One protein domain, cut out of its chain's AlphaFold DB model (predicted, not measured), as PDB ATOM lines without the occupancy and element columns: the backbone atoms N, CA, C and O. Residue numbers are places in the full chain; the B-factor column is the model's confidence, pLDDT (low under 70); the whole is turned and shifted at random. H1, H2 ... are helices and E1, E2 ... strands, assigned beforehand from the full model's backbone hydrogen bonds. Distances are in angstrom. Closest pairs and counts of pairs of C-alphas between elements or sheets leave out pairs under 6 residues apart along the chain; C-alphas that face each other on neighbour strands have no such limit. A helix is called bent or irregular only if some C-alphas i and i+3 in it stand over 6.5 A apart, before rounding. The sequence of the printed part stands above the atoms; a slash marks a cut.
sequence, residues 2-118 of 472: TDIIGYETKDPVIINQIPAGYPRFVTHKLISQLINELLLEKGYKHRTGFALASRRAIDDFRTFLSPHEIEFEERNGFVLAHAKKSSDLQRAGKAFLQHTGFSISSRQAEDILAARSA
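AT A GLANCE: This is residues 2 to 118 of the 472 residues of an uncharacterized protein of Opitutae bacterium (UniProt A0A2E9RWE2). A small sheet of three strands, E1, E3 and E2, makes the core, with H3 over one face and H4 and H5 over the other, while H6 packs on residues 30 to 34 of H3. Two short helices, H1 and H2, sit together at one end, away from this body, beyond the link of residues 16 to 28. The printed part has 117 residues with six named helices and three named strands, in the order H1 H2 H3 E1 H4 E2 E3 H5 H6; the sheet is antiparallel and the class is mixed, helices and strands. The whole is compact, with a radius of gyration of the C-alphas of 14.4 A, and spans 42 by 39 by 26 A.

HOW THE PARTS SIT: Start at H1, residues 2 to 8, which touches H2, residues 12 to 15; their closest C-alphas, of Gly 6 and Ile 14, are 5.9 A apart. Go on to H3, residues 29 to 41, and E1, residues 47 to 52; H3 lies over E1 at a height over the sheet of 7.8 A, and their closest C-alphas, of Ile 35 and Gly 49, are 6.0 A apart. Next come H4, residues 55 to 64, and the hairpin of E2, residues 71 to 75, and E3, residues 78 to 84. E3 is the inner strand: look for N 50 and O 81 at 2.8 A towards E1, and N 73 and O 80 at 2.9 A towards E2. E1, H4 and E2 form a split strand-helix-strand unit, two strands running the same way with E3 between them, and its crossover is right-handed. H5, residues 87 to 100, runs along E1 at 3 degrees on the local plane, on the same face as H4; with H3 on the opposite face this gives three layers, helices on both faces of a sheet. H4 and H5 only just touch, with 3 pairs of C-alphas within 8 A, the closest being Phe 61 and Phe 96 at 7.0 A. H6, residues 106 to 117, touches H3 at a steep tilt of 43 degrees, the same way; the C-alphas of Ile 31 and Ala 109 are closest, at 5.4 A. In H1, H3, H5 and H6 every O i to N i+4 pair is within hydrogen-bond range, in H4 4 of 6, and H2 is too short for one.

IN THESE COORDINATES: Find C-alpha 2 at (155.558, 199.533, 218.126), where H1 begins. H3 measures 18.3 A, E1 15.9 A, E3 20.2 A and H5 20.1 A from first to last C-alpha. H4 is irregular: C-alphas 56 and 59 are 7.2 A apart. H6 ends at C-alpha 117, (175.972, 171.605, 200.394).

THE WHOLE: The two C-alphas farthest apart, of Thr 2 and Asn 76, are 42.4 A apart. The printed part has no cut, the link from H2 to H3 is long, and no printed residue is under 70 in pLDDT.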
ATOM      1  N   THR A   2     155.363 199.412 219.581       90.25
ATOM      2  CA  THR A   2     155.558 199.533 218.126       90.25
ATOM      3  C   THR A   2     155.979 198.229 217.450       90.25
ATOM      4  O   THR A   2     155.313 197.823 216.510       90.25
ATOM      5  N   ASP A   3     156.988 197.521 217.967       90.56
ATOM      6  CA  ASP A   3     157.465 196.272 217.347       90.56
ATOM      7  C   ASP A   3     156.399 195.165 217.347       90.56
ATOM      8  O   ASP A   3     156.258 194.423 216.380       90.56
ATOM      9  N   ILE A   4     155.597 195.075 218.412       89.88
ATOM     10  CA  ILE A   4     154.504 194.097 218.518       89.88
ATOM     11  C   ILE A   4     153.407 194.427 217.511       89.88
ATOM     12  O   ILE A   4     152.950 193.554 216.778       89.88
ATOM     13  N   ILE A   5     153.017 195.700 217.443       90.31
ATOM     14  CA  ILE A   5     152.008 196.166 216.492       90.31
ATOM     15  C   ILE A   5     152.504 195.952 215.060       90.31
ATOM     16  O   ILE A   5     151.770 195.388 214.262       90.31
ATOM     17  N   GLY A   6     153.748 196.325 214.757       91.75
ATOM     18  CA  GLY A   6     154.365 196.131 213.447       91.75
ATOM     19  C   GLY A   6     154.450 194.658 213.043       91.75
ATOM     20  O   GLY A   6     154.190 194.319 211.891       91.75
ATOM     21  N   TYR A   7     154.727 193.749 213.982       90.19
ATOM     22  CA  TYR A   7     154.653 192.312 213.716       90.19
ATOM     23  C   TYR A   7     153.227 191.861 213.337       90.19
ATOM     24  O   TYR A   7     153.038 191.093 212.381       90.19
ATOM     25  N   GLU A   8     152.211 192.326 214.063       88.88
ATOM     26  CA  GLU A   8     150.822 191.934 213.807       88.88
ATOM     27  C   GLU A   8     150.284 192.538 212.505       88.88
ATOM     28  O   GLU A   8     149.685 191.826 211.697       88.88
ATOM     29  N   THR A   9     150.612 193.801 212.219       89.81
ATOM     30  CA  THR A   9     150.247 194.501 210.975       89.81
ATOM     31  C   THR A   9     151.131 194.146 209.777       89.81
ATOM     32  O   THR A   9     150.887 194.633 208.674       89.81
ATOM     33  N   LYS A  10     152.115 193.253 209.962       90.00
ATOM     34  CA  LYS A  10     153.049 192.777 208.927       90.00
ATOM     35  C   LYS A  10     153.910 193.888 208.319       90.00
ATOM     36  O   LYS A  10     154.207 193.848 207.126       90.00
ATOM     37  N   ASP A  11     154.349 194.840 209.140       92.75
ATOM     38  CA  ASP A  11     155.339 195.849 208.762       92.75
ATOM     39  C   ASP A  11     156.631 195.162 208.266       92.75
ATOM     40  O   ASP A  11     157.288 194.456 209.044       92.75
ATOM     41  N   PRO A  12     157.030 195.351 206.992       89.88
ATOM     42  CA  PRO A  12     158.224 194.724 206.438       89.88
ATOM     43  C   PRO A  12     159.507 195.070 207.195       89.88
ATOM     44  O   PRO A  12     160.400 194.228 207.273       89.88
ATOM     45  N   VAL A  13     159.613 196.280 207.759       92.69
ATOM     46  CA  VAL A  13     160.792 196.697 208.529       92.69
ATOM     47  C   VAL A  13     160.933 195.818 209.760       92.69
ATOM     48  O   VAL A  13     162.022 195.324 210.010       92.69
ATOM     49  N   ILE A  14     159.837 195.559 210.475       91.25
ATOM     50  CA  ILE A  14     159.842 194.724 211.680       91.25
ATOM     51  C   ILE A  14     159.993 193.241 211.331       91.25
ATOM     52  O   ILE A  14     160.835 192.557 211.907       91.25
ATOM     53  N   ILE A  15     159.223 192.732 210.364       87.81
ATOM     54  CA  ILE A  15     159.242 191.308 209.992       87.81
ATOM     55  C   ILE A  15     160.633 190.866 209.519       87.81
ATOM     56  O   ILE A  15     161.086 189.781 209.884       87.81
ATOM     57  N   ASN A  16     161.341 191.712 208.765       87.38
ATOM     58  CA  ASN A  16     162.679 191.392 208.265       87.38
ATOM     59  C   ASN A  16     163.760 191.364 209.363       87.38
ATOM     60  O   ASN A  16     164.843 190.838 209.117       87.38
ATOM     61  N   GLN A  17     163.482 191.885 210.566       88.62
ATOM     62  CA  GLN A  17     164.399 191.827 211.714       88.62
ATOM     63  C   GLN A  17     164.251 190.542 212.544       88.62
ATOM     64  O   GLN A  17     164.978 190.369 213.518       88.62
ATOM     65  N   ILE A  18     163.333 189.635 212.186       85.44
ATOM     66  CA  ILE A  18     163.094 188.375 212.907       85.44
ATOM     67  C   ILE A  18     163.685 187.211 212.088       85.44
ATOM     68  O   ILE A  18     162.966 186.554 211.333       85.44
ATOM     69  N   PRO A  19     164.999 186.923 212.201       74.81
ATOM     70  CA  PRO A  19     165.668 185.919 211.366       74.81
ATOM     71  C   PRO A  19     165.301 184.474 211.738       74.81
ATOM     72  O   PRO A  19     165.529 183.549 210.954       74.81
ATOM     73  N   ALA A  20     164.780 184.267 212.948       78.69
ATOM     74  CA  ALA A  20     164.345 182.987 213.489       78.69
ATOM     75  C   ALA A  20     163.362 183.218 214.647       78.69
ATOM     76  O   ALA A  20     163.324 184.296 215.239       78.69
ATOM     77  N   GLY A  21     162.560 182.207 214.972       81.62
ATOM     78  CA  GLY A  21     161.578 182.282 216.046       81.62
ATOM     79  C   GLY A  21     160.632 181.088 216.041       81.62
ATOM     80  O   GLY A  21     160.730 180.199 215.195       81.62
ATOM     81  N   TYR A  22     159.704 181.082 216.996       79.25
ATOM     82  CA  TYR A  22     158.682 180.044 217.116       79.25
ATOM     83  C   TYR A  22     157.802 179.990 215.842       79.25
ATOM     84  O   TYR A  22     157.463 181.061 215.328       79.25
ATOM     85  N   PRO A  23     157.385 178.806 215.335       78.50
ATOM     86  CA  PRO A  23     156.754 178.654 214.011       78.50
ATOM     87  C   PRO A  23     155.515 179.514 213.740       78.50
ATOM     88  O   PRO A  23     155.230 179.856 212.590       78.50
ATOM     89  N   ARG A  24     154.793 179.913 214.795       78.06
ATOM     90  CA  ARG A  24     153.713 180.908 214.709       78.06
ATOM     91  C   ARG A  24     154.198 182.223 214.082       78.06
ATOM     92  O   ARG A  24     153.530 182.792 213.221       78.06
ATOM     93  N   PHE A  25     155.378 182.690 214.482       80.44
ATOM     94  CA  PHE A  25     155.941 183.979 214.087       80.44
ATOM     95  C   PHE A  25     156.607 183.884 212.724       80.44
ATOM     96  O   PHE A  25     156.208 184.576 211.785       80.44
ATOM     97  N   VAL A  26     157.539 182.948 212.566       85.31
ATOM     98  CA  VAL A  26     158.348 182.813 211.352       85.31
ATOM     99  C   VAL A  26     158.594 181.351 211.007       85.31
ATOM    100  O   VAL A  26     158.642 180.490 211.880       85.31
ATOM    101  N   THR A  27     158.776 181.066 209.721       88.31
ATOM    102  CA  THR A  27     159.311 179.772 209.285       88.31
ATOM    103  C   THR A  27     160.820 179.789 209.486       88.31
ATOM    104  O   THR A  27     161.488 180.723 209.041       88.31
ATOM    105  N   HIS A  28     161.367 178.767 210.146       91.62
ATOM    106  CA  HIS A  28     162.799 178.696 210.427       91.62
ATOM    107  C   HIS A  28     163.634 178.804 209.138       91.62
ATOM    108  O   HIS A  28     163.322 178.154 208.137       91.62
ATOM    109  N   LYS A  29     164.722 179.585 209.169       91.69
ATOM    110  CA  LYS A  29     165.546 179.894 207.984       91.69
ATOM    111  C   LYS A  29     166.022 178.653 207.222       91.69
ATOM    112  O   LYS A  29     165.945 178.636 206.001       91.69
ATOM    113  N   LEU A  30     166.437 177.603 207.938       92.50
ATOM    114  CA  LEU A  30     166.922 176.356 207.330       92.50
ATOM    115  C   LEU A  30     165.799 175.590 206.623       92.50
ATOM    116  O   LEU A  30     166.007 175.045 205.548       92.50
ATOM    117  N   ILE A  31     164.585 175.609 207.179       94.12
ATOM    118  CA  ILE A  31     163.419 174.982 206.544       94.12
ATOM    119  C   ILE A  31     163.075 175.743 205.260       94.12
ATOM    120  O   ILE A  31     162.879 175.135 204.210       94.12
ATOM    121  N   SER A  32     163.059 177.078 205.321       93.56
ATOM    122  CA  SER A  32     162.824 177.930 204.153       93.56
ATOM    123  C   SER A  32     163.891 177.732 203.069       93.56
ATOM    124  O   SER A  32     163.550 177.616 201.894       93.56
ATOM    125  N   GLN A  33     165.170 177.656 203.452       93.88
ATOM    126  CA  GLN A  33     166.277 177.378 202.536       93.88
ATOM    127  C   GLN A  33     166.099 176.014 201.861       93.88
ATOM    128  O   GLN A  33     166.124 175.948 200.635       93.88
ATOM    129  N   LEU A  34     165.839 174.959 202.639       94.88
ATOM    130  CA  LEU A  34     165.619 173.613 202.118       94.88
ATOM    131  C   LEU A  34     164.468 173.575 201.106       94.88
ATOM    132  O   LEU A  34     164.627 173.047 200.008       94.88
ATOM    133  N   ILE A  35     163.316 174.161 201.447       95.56
ATOM    134  CA  ILE A  35     162.161 174.227 200.541       95.56
ATOM    135  C   ILE A  35     162.544 174.940 199.238       95.56
ATOM    136  O   ILE A  35     162.235 174.445 198.155       95.56
ATOM    137  N   ASN A  36     163.226 176.083 199.329       94.88
ATOM    138  CA  ASN A  36     163.611 176.868 198.159       94.88
ATOM    139  C   ASN A  36     164.590 176.116 197.249       94.88
ATOM    140  O   ASN A  36     164.386 176.101 196.037       94.88
ATOM    141  N   GLU A  37     165.616 175.469 197.809       94.62
ATOM    142  CA  GLU A  37     166.567 174.665 197.035       94.62
ATOM    143  C   GLU A  37     165.858 173.529 196.287       94.62
ATOM    144  O   GLU A  37     166.037 173.385 195.079       94.62
ATOM    145  N   LEU A  38     164.976 172.786 196.963       94.44
ATOM    146  CA  LEU A  38     164.241 171.669 196.358       94.44
ATOM    147  C   LEU A  38     163.295 172.113 195.234       94.44
ATOM    148  O   LEU A  38     163.156 171.420 194.226       94.44
ATOM    149  N   LEU A  39     162.634 173.265 195.383       95.31
ATOM    150  CA  LEU A  39     161.794 173.822 194.320       95.31
ATOM    151  C   LEU A  39     162.640 174.270 193.120       95.31
ATOM    152  O   LEU A  39     162.256 174.033 191.972       95.31
ATOM    153  N   LEU A  40     163.794 174.899 193.363       94.12
ATOM    154  CA  LEU A  40     164.695 175.357 192.303       94.12
ATOM    155  C   LEU A  40     165.294 174.196 191.504       94.12
ATOM    156  O   LEU A  40     165.340 174.289 190.279       94.12
ATOM    157  N   GLU A  41     165.665 173.092 192.158       92.62
ATOM    158  CA  GLU A  41     166.158 171.871 191.497       92.62
ATOM    159  C   GLU A  41     165.175 171.305 190.467       92.62
ATOM    160  O   GLU A  41     165.580 170.749 189.449       92.62
ATOM    161  N   LYS A  42     163.872 171.468 190.711       92.12
ATOM    162  CA  LYS A  42     162.800 171.033 189.806       92.12
ATOM    163  C   LYS A  42     162.401 172.090 188.774       92.12
ATOM    164  O   LYS A  42     161.499 171.861 187.974       92.12
ATOM    165  N   GLY A  43     163.034 173.263 188.791       92.88
ATOM    166  CA  GLY A  43     162.663 174.394 187.939       92.88
ATOM    167  C   GLY A  43     161.369 175.103 188.366       92.88
ATOM    168  O   GLY A  43     160.821 175.901 187.603       92.88
ATOM    169  N   TYR A  44     160.872 174.871 189.586       93.69
ATOM    170  CA  TYR A  44     159.607 175.409 190.095       93.69
ATOM    171  C   TYR A  44     159.724 176.854 190.617       93.69
ATOM    172  O   TYR A  44     159.472 177.142 191.784       93.69
ATOM    173  N   LYS A  45     160.039 177.807 189.732       86.94
ATOM    174  CA  LYS A  45     160.257 179.229 190.085       86.94
ATOM    175  C   LYS A  45     159.016 179.981 190.601       86.94
ATOM    176  O   LYS A  45     159.147 181.036 191.216       86.94
ATOM    177  N   HIS A  46     157.810 179.462 190.354       90.06
ATOM    178  CA  HIS A  46     156.534 180.112 190.697       90.06
ATOM    179  C   HIS A  46     155.634 179.243 191.587       90.06
ATOM    180  O   HIS A  46     154.403 179.338 191.524       90.06
ATOM    181  N   ARG A  47     156.238 178.385 192.414       94.62
ATOM    182  CA  ARG A  47     155.522 177.547 193.382       94.62
ATOM    183  C   ARG A  47     155.817 177.981 194.815       94.62
ATOM    184  O   ARG A  47     156.880 178.525 195.099       94.62
ATOM    185  N   THR A  48     154.860 177.737 195.701       94.69
ATOM    186  CA  THR A  48     155.063 177.768 197.155       94.69
ATOM    187  C   THR A  48     155.206 176.329 197.631       94.69
ATOM    188  O   THR A  48     154.471 175.464 197.151       94.69
ATOM    189  N   GLY A  49     156.135 176.078 198.554       96.19
ATOM    190  CA  GLY A  49     156.372 174.759 199.132       96.19
ATOM    191  C   GLY A  49     156.227 174.745 200.653       96.19
ATOM    192  O   GLY A  49     156.387 175.770 201.314       96.19
ATOM    193  N   PHE A  50     155.944 173.563 201.193       97.12
ATOM    194  CA  PHE A  50     155.814 173.266 202.614       97.12
ATOM    195  C   PHE A  50     156.494 171.925 202.898       97.12
ATOM    196  O   PHE A  50     156.305 170.966 202.151       97.12
ATOM    197  N   ALA A  51     157.275 171.847 203.974       96.62
ATOM    198  CA  ALA A  51     157.941 170.617 204.388       96.62
ATOM    199  C   ALA A  51     157.163 169.967 205.542       96.62
ATOM    200  O   ALA A  51     157.198 170.450 206.676       96.62
ATOM    201  N   LEU A  52     156.446 168.885 205.236       97.25
ATOM    202  CA  LEU A  52     155.637 168.129 206.189       97.25
ATOM    203  C   LEU A  52     156.481 167.008 206.810       97.25
ATOM    204  O   LEU A  52     157.042 166.190 206.086       97.25
ATOM    205  N   ALA A  53     156.521 166.913 208.138       95.88
ATOM    206  CA  ALA A  53     157.297 165.923 208.892       95.88
ATOM    207  C   ALA A  53     156.893 164.464 208.625       95.88
ATOM    208  O   ALA A  53     157.625 163.539 208.963       95.88
ATOM    209  N   SER A  54     155.714 164.222 208.048       94.94
ATOM    210  CA  SER A  54     155.241 162.869 207.775       94.94
ATOM    211  C   SER A  54     154.191 162.843 206.672       94.94
ATOM    212  O   SER A  54     153.349 163.736 206.584       94.94
ATOM    213  N   ARG A  55     154.149 161.740 205.913       95.38
ATOM    214  CA  ARG A  55     153.045 161.420 204.989       95.38
ATOM    215  C   ARG A  55     151.676 161.365 205.668       95.38
ATOM    216  O   ARG A  55     150.664 161.575 205.014       95.38
ATOM    217  N   ARG A  56     151.643 161.148 206.988       94.62
ATOM    218  CA  ARG A  56     150.420 161.177 207.813       94.62
ATOM    219  C   ARG A  56     149.691 162.524 207.750       94.62
ATOM    220  O   ARG A  56     148.499 162.574 208.009       94.62
ATOM    221  N   ALA A  57     150.390 163.599 207.383       95.31
ATOM    222  CA  ALA A  57     149.804 164.924 207.231       95.31
ATOM    223  C   ALA A  57     149.045 165.120 205.908       95.31
ATOM    224  O   ALA A  57     148.292 166.080 205.804       95.31
ATOM    225  N   ILE A  58     149.268 164.278 204.888       96.06
ATOM    226  CA  ILE A  58     148.852 164.557 203.500       96.06
ATOM    227  C   ILE A  58     147.342 164.768 203.385       96.06
ATOM    228  O   ILE A  58     146.913 165.744 202.770       96.06
ATOM    229  N   ASP A  59     146.543 163.883 203.974       94.00
ATOM    230  CA  ASP A  59     145.087 163.931 203.813       94.00
ATOM    231  C   ASP A  59     144.481 165.139 204.529       94.00
ATOM    232  O   ASP A  59     143.646 165.847 203.959       94.00
ATOM    233  N   ASP A  60     144.974 165.446 205.728       94.38
ATOM    234  CA  ASP A  60     144.539 166.621 206.481       94.38
ATOM    235  C   ASP A  60     145.011 167.915 205.819       94.38
ATOM    236  O   ASP A  60     144.239 168.866 205.730       94.38
ATOM    237  N   PHE A  61     146.233 167.940 205.281       96.75
ATOM    238  CA  PHE A  61     146.772 169.088 204.553       96.75
ATOM    239  C   PHE A  61     145.965 169.371 203.285       96.75
ATOM    240  O   PHE A  61     145.578 170.511 203.033       96.75
ATOM    241  N   ARG A  62     145.670 168.325 202.501       96.50
ATOM    242  CA  ARG A  62     144.869 168.427 201.276       96.50
ATOM    243  C   ARG A  62     143.452 168.903 201.583       96.50
ATOM    244  O   ARG A  62     142.956 169.795 200.904       96.50
ATOM    245  N   THR A  63     142.821 168.337 202.610       94.19
ATOM    246  CA  THR A  63     141.458 168.709 203.013       94.19
ATOM    247  C   THR A  63     141.407 170.157 203.491       94.19
ATOM    248  O   THR A  63     140.567 170.926 203.035       94.19
ATOM    249  N   PHE A  64     142.345 170.553 204.355       94.88
ATOM    250  CA  PHE A  64     142.403 171.898 204.927       94.88
ATOM    251  C   PHE A  64     142.659 172.988 203.879       94.88
ATOM    252  O   PHE A  64     142.199 174.116 204.032       94.88
ATOM    253  N   LEU A  65     143.398 172.665 202.815       95.19
ATOM    254  CA  LEU A  65     143.755 173.612 201.759       95.19
ATOM    255  C   LEU A  65     142.890 173.494 200.502       95.19
ATOM    256  O   LEU A  65     143.179 174.155 199.506       95.19
ATOM    257  N   SER A  66     141.827 172.690 200.529       92.38
ATOM    258  CA  SER A  66     140.857 172.625 199.435       92.38
ATOM    259  C   SER A  66     140.277 174.023 199.134       92.38
ATOM    260  O   SER A  66     139.975 174.763 200.073       92.38
ATOM    261  N   PRO A  67     140.116 174.423 197.855       93.31
ATOM    262  CA  PRO A  67     140.262 173.621 196.635       93.31
ATOM    263  C   PRO A  67     141.647 173.720 195.963       93.31
ATOM    264  O   PRO A  67     141.760 173.466 194.766       93.31
ATOM    265  N   HIS A  68     142.708 174.133 196.667       93.88
ATOM    266  CA  HIS A  68     144.034 174.241 196.052       93.88
ATOM    267  C   HIS A  68     144.564 172.872 195.594       93.88
ATOM    268  O   HIS A  68     144.631 171.919 196.370       93.88
ATOM    269  N   GLU A  69     145.017 172.792 194.341       94.12
ATOM    270  CA  GLU A  69     145.687 171.606 193.801       94.12
ATOM    271  C   GLU A  69     147.129 171.533 194.316       94.12
ATOM    272  O   GLU A  69     147.996 172.319 193.920       94.12
ATOM    273  N   ILE A  70     147.374 170.598 195.236       97.12
ATOM    274  CA  ILE A  70     148.667 170.408 195.898       97.12
ATOM    275  C   ILE A  70     149.293 169.100 195.434       97.12
ATOM    276  O   ILE A  70     148.692 168.029 195.546       97.12
ATOM    277  N   GLU A  71     150.529 169.200 194.959       97.38
ATOM    278  CA  GLU A  71     151.384 168.061 194.650       97.38
ATOM    279  C   GLU A  71     152.228 167.704 195.876       97.38
ATOM    280  O   GLU A  71     152.624 168.579 196.652       97.38
ATOM    281  N   PHE A  72     152.488 166.408 196.054       97.62
ATOM    282  CA  PHE A  72     153.236 165.867 197.184       97.62
ATOM    283  C   PHE A  72     154.384 165.007 196.666       97.62
ATOM    284  O   PHE A  72     154.158 164.038 195.943       97.62
ATOM    285  N   GLU A  73     155.605 165.335 197.072       96.06
ATOM    286  CA  GLU A  73     156.801 164.555 196.772       96.06
ATOM    287  C   GLU A  73     157.349 163.959 198.075       96.06
ATOM    288  O   GLU A  73     157.820 164.691 198.953       96.06
ATOM    289  N   GLU A  74     157.290 162.632 198.217       95.19
ATOM    290  CA  GLU A  74     157.945 161.944 199.332       95.19
ATOM    291  C   GLU A  74     159.470 162.077 199.203       95.19
ATOM    292  O   GLU A  74     160.062 161.892 198.135       95.19
ATOM    293  N   ARG A  75     160.113 162.429 200.312       90.81
ATOM    294  CA  ARG A  75     161.560 162.584 200.451       90.81
ATOM    295  C   ARG A  75     162.032 161.739 201.631       90.81
ATOM    296  O   ARG A  75     161.224 161.243 202.415       90.81
ATOM    297  N   ASN A  76     163.345 161.575 201.777       83.69
ATOM    298  CA  ASN A  76     163.896 160.801 202.885       83.69
ATOM    299  C   ASN A  76     163.551 161.467 204.234       83.69
ATOM    300  O   ASN A  76     164.149 162.474 204.606       83.69
ATOM    301  N   GLY A  77     162.540 160.934 204.928       87.88
ATOM    302  CA  GLY A  77     162.090 161.391 206.246       87.88
ATOM    303  C   GLY A  77     161.083 162.551 206.275       87.88
ATOM    304  O   GLY A  77     160.735 162.985 207.369       87.88
ATOM    305  N   PHE A  78     160.606 163.073 205.138       95.75
ATOM    306  CA  PHE A  78     159.587 164.141 205.098       95.75
ATOM    307  C   PHE A  78     158.842 164.175 203.750       95.75
ATOM    308  O   PHE A  78     159.185 163.447 202.822       95.75
ATOM    309  N   VAL A  79     157.823 165.028 203.619       97.56
ATOM    310  CA  VAL A  79     157.082 165.248 202.366       97.56
ATOM    311  C   VAL A  79     157.173 166.712 201.958       97.56
ATOM    312  O   VAL A  79     156.845 167.600 202.744       97.56
ATOM    313  N   LEU A  80     157.589 166.973 200.719       97.62
ATOM    314  CA  LEU A  80     157.500 168.301 200.117       97.62
ATOM    315  C   LEU A  80     156.119 168.452 199.477       97.62
ATOM    316  O   LEU A  80     155.841 167.844 198.447       97.62
ATOM    317  N   ALA A  81     155.261 169.272 200.074       97.75
ATOM    318  CA  ALA A  81     153.997 169.678 199.474       97.75
ATOM    319  C   ALA A  81     154.194 170.996 198.723       97.75
ATOM    320  O   ALA A  81     154.747 171.942 199.284       97.75
ATOM    321  N   HIS A  82     153.759 171.095 197.468       97.19
ATOM    322  CA  HIS A  82     153.947 172.308 196.674       97.19
ATOM    323  C   HIS A  82     152.817 172.549 195.674       97.19
ATOM    324  O   HIS A  82     152.254 171.637 195.075       97.19
ATOM    325  N   ALA A  83     152.522 173.821 195.430       96.56
ATOM    326  CA  ALA A  83     151.457 174.255 194.528       96.56
ATOM    327  C   ALA A  83     151.802 175.601 193.887       96.56
ATOM    328  O   ALA A  83     152.787 176.247 194.262       96.56
ATOM    329  N   LYS A  84     151.016 176.021 192.890       94.31
ATOM    330  CA  LYS A  84     151.167 177.341 192.262       94.31
ATOM    331  C   LYS A  84     151.098 178.435 193.332       94.31
ATOM    332  O   LYS A  84     150.217 178.418 194.190       94.31
ATOM    333  N   LYS A  85     152.038 179.381 193.287       91.88
ATOM    334  CA  LYS A  85     152.156 180.437 194.297       91.88
ATOM    335  C   LYS A  85     150.869 181.266 194.380       91.88
ATOM    336  O   LYS A  85     150.405 181.807 193.380       91.88
ATOM    337  N   SER A  86     150.341 181.386 195.593       92.06
ATOM    338  CA  SER A  86     149.218 182.248 195.967       92.06
ATOM    339  C   SER A  86     149.425 182.724 197.406       92.06
ATOM    340  O   SER A  86     149.900 181.957 198.248       92.06
ATOM    341  N   SER A  87     149.084 183.983 197.688       89.00
ATOM    342  CA  SER A  87     149.136 184.546 199.045       89.00
ATOM    343  C   SER A  87     148.202 183.805 200.000       89.00
ATOM    344  O   SER A  87     148.568 183.559 201.150       89.00
ATOM    345  N   ASP A  88     147.029 183.397 199.515       92.81
ATOM    346  CA  ASP A  88     146.041 182.673 200.314       92.81
ATOM    347  C   ASP A  88     146.530 181.277 200.678       92.81
ATOM    348  O   ASP A  88     146.519 180.920 201.856       92.81
ATOM    349  N   LEU A  89     147.071 180.544 199.702       93.75
ATOM    350  CA  LEU A  89     147.679 179.235 199.930       93.75
ATOM    351  C   LEU A  89     148.820 179.326 200.949       93.75
ATOM    352  O   LEU A  89     148.909 178.500 201.853       93.75
ATOM    353  N   GLN A  90     149.704 180.319 200.817       92.31
ATOM    354  CA  GLN A  90     150.832 180.490 201.734       92.31
ATOM    355  C   GLN A  90     150.358 180.734 203.173       92.31
ATOM    356  O   GLN A  90     150.871 180.118 204.109       92.31
ATOM    357  N   ARG A  91     149.359 181.606 203.344       91.81
ATOM    358  CA  ARG A  91     148.750 181.905 204.644       91.81
ATOM    359  C   ARG A  91     148.066 180.675 205.241       91.81
ATOM    360  O   ARG A  91     148.327 180.346 206.396       91.81
ATOM    361  N   ALA A  92     147.235 179.985 204.463       94.19
ATOM    362  CA  ALA A  92     146.498 178.812 204.920       94.19
ATOM    363  C   ALA A  92     147.434 177.634 205.239       94.19
ATOM    364  O   ALA A  92     147.305 177.013 206.290       94.19
ATOM    365  N   GLY A  93     148.443 177.369 204.403       95.44
ATOM    366  CA  GLY A  93     149.420 176.308 204.655       95.44
ATOM    367  C   GLY A  93     150.276 176.574 205.897       95.44
ATOM    368  O   GLY A  93     150.518 175.658 206.681       95.44
ATOM    369  N   LYS A  94     150.666 177.835 206.148       93.31
ATOM    370  CA  LYS A  94     151.332 178.212 207.408       93.31
ATOM    371  C   LYS A  94     150.411 177.997 208.614       93.31
ATOM    372  O   LYS A  94     150.868 177.454 209.617       93.31
ATOM    373  N   ALA A  95     149.135 178.374 208.510       93.31
ATOM    374  CA  ALA A  95     148.153 178.151 209.571       93.31
ATOM    375  C   ALA A  95     147.977 176.655 209.876       93.31
ATOM    376  O   ALA A  95     148.017 176.263 211.039       93.31
ATOM    377  N   PHE A  96     147.891 175.799 208.851       95.75
ATOM    378  CA  PHE A  96     147.868 174.349 209.048       95.75
ATOM    379  C   PHE A  96     149.089 173.872 209.839       95.75
ATOM    380  O   PHE A  96     148.938 173.186 210.850       95.75
ATOM    381  N   LEU A  97     150.298 174.233 209.398       95.38
ATOM    382  CA  LEU A  97     151.538 173.797 210.047       95.38
ATOM    383  C   LEU A  97     151.620 174.269 211.503       95.38
ATOM    384  O   LEU A  97     152.065 173.512 212.364       95.38
ATOM    385  N   GLN A  98     151.165 175.494 211.771       92.94
ATOM    386  CA  GLN A  98     151.089 176.054 213.115       92.94
ATOM    387  C   GLN A  98     150.133 175.247 214.003       92.94
ATOM    388  O   GLN A  98     150.528 174.813 215.080       92.94
ATOM    389  N   HIS A  99     148.896 175.023 213.554       93.38
ATOM    390  CA  HIS A  99     147.859 174.404 214.386       93.38
ATOM    391  C   HIS A  99     148.055 172.895 214.575       93.38
ATOM    392  O   HIS A  99     147.655 172.347 215.595       93.38
ATOM    393  N   THR A 100     148.670 172.213 213.606       95.19
ATOM    394  CA  THR A 100     148.824 170.746 213.619       95.19
ATOM    395  C   THR A 100     150.219 170.272 214.010       95.19
ATOM    396  O   THR A 100     150.425 169.078 214.223       95.19
ATOM    397  N   GLY A 101     151.207 171.170 214.049       94.69
ATOM    398  CA  GLY A 101     152.590 170.829 214.376       94.69
ATOM    399  C   GLY A 101     153.298 169.925 213.359       94.69
ATOM    400  O   GLY A 101     154.321 169.335 213.695       94.69
ATOM    401  N   PHE A 102     152.791 169.804 212.127       95.19
ATOM    402  CA  PHE A 102     153.341 168.908 211.100       95.19
ATOM    403  C   PHE A 102     154.569 169.448 210.348       95.19
ATOM    404  O   PHE A 102     154.969 168.852 209.353       95.19
ATOM    405  N   SER A 103     155.180 170.555 210.769       94.50
ATOM    406  CA  SER A 103     156.423 171.030 210.140       94.50
ATOM    407  C   SER A 103     157.587 170.097 210.472       94.50
ATOM    408  O   SER A 103     157.658 169.585 211.588       94.50
ATOM    409  N   ILE A 104     158.530 169.925 209.540       95.69
ATOM    410  CA  ILE A 104     159.826 169.301 209.855       95.69
ATOM    411  C   ILE A 104     160.564 170.076 210.956       95.69
ATOM    412  O   ILE A 104     160.340 171.280 211.143       95.69
ATOM    413  N   SER A 105     161.484 169.389 211.630       95.06
ATOM    414  CA  SER A 105     162.437 170.004 212.553       95.06
ATOM    415  C   SER A 105     163.436 170.903 211.819       95.06
ATOM    416  O   SER A 105     163.837 170.625 210.686       95.06
ATOM    417  N   SER A 106     163.902 171.961 212.486       94.00
ATOM    418  CA  SER A 106     165.043 172.742 212.005       94.00
ATOM    419  C   SER A 106     166.337 171.930 211.978       94.00
ATOM    420  O   SER A 106     167.141 172.167 211.080       94.00
ATOM    421  N   ARG A 107     166.518 170.966 212.894       94.25
ATOM    422  CA  ARG A 107     167.663 170.039 212.892       94.25
ATOM    423  C   ARG A 107     167.592 169.093 211.694       94.25
ATOM    424  O   ARG A 107     168.558 168.965 210.960       94.25
ATOM    425  N   GLN A 108     166.401 168.574 211.387       95.50
ATOM    426  CA  GLN A 108     166.196 167.775 210.174       95.50
ATOM    427  C   GLN A 108     166.528 168.568 208.901       95.50
ATOM    428  O   GLN A 108     167.163 168.044 207.988       95.50
ATOM    429  N   ALA A 109     166.110 169.837 208.827       94.69
ATOM    430  CA  ALA A 109     166.465 170.695 207.701       94.69
ATOM    431  C   ALA A 109     167.979 170.949 207.615       94.69
ATOM    432  O   ALA A 109     168.527 170.947 206.515       94.69
ATOM    433  N   GLU A 110     168.645 171.150 208.756       94.69
ATOM    434  CA  GLU A 110     170.101 171.299 208.849       94.69
ATOM    435  C   GLU A 110     170.833 170.082 208.281       94.69
ATOM    436  O   GLU A 110     171.679 170.250 207.407       94.69
ATOM    437  N   ASP A 111     170.468 168.869 208.700       94.38
ATOM    438  CA  ASP A 111     171.146 167.641 208.269       94.38
ATOM    439  C   ASP A 111     170.977 167.380 206.771       94.38
ATOM    440  O   ASP A 111     171.925 167.000 206.080       94.38
ATOM    441  N   ILE A 112     169.784 167.651 206.233       94.06
ATOM    442  CA  ILE A 112     169.535 167.527 204.793       94.06
ATOM    443  C   ILE A 112     170.377 168.545 204.013       94.06
ATOM    444  O   ILE A 112     170.990 168.186 203.009       94.06
ATOM    445  N   LEU A 113     170.430 169.804 204.458       93.69
ATOM    446  CA  LEU A 113     171.240 170.843 203.813       93.69
ATOM    447  C   LEU A 113     172.742 170.543 203.912       93.69
ATOM    448  O   LEU A 113     173.464 170.706 202.928       93.69
ATOM    449  N   ALA A 114     173.213 170.052 205.058       92.94
ATOM    450  CA  ALA A 114     174.600 169.654 205.271       92.94
ATOM    451  C   ALA A 114     175.031 168.538 204.315       92.94
ATOM    452  O   ALA A 114     176.069 168.658 203.660       92.94
ATOM    453  N   ALA A 115     174.190 167.513 204.147       91.19
ATOM    454  CA  ALA A 115     174.435 166.421 203.208       91.19
ATOM    455  C   ALA A 115     174.473 166.873 201.734       91.19
ATOM    456  O   ALA A 115     175.075 166.201 200.898       91.19
ATOM    457  N   ARG A 116     173.831 168.002 201.403       89.06
ATOM    458  CA  ARG A 116     173.725 168.532 200.031       89.06
ATOM    459  C   ARG A 116     174.812 169.545 199.682       89.06
ATOM    460  O   ARG A 116     175.289 169.553 198.552       89.06
ATOM    461  N   SER A 117     175.190 170.385 200.640       81.50
ATOM    462  CA  SER A 117     175.972 171.605 200.394       81.50
ATOM    463  C   SER A 117     177.269 171.674 201.210       81.50
ATOM    464  O   SER A 117     177.847 172.751 201.328       81.50
ATOM    465  N   ALA A 118     177.722 170.552 201.788       70.38
ATOM    466  CA  ALA A 118     178.914 170.470 202.644       70.38
ATOM    467  C   ALA A 118     178.919 171.514 203.784       70.38
ATOM    468  O   ALA A 118     179.966 172.040 204.165       70.38
TER     469      ALA A 118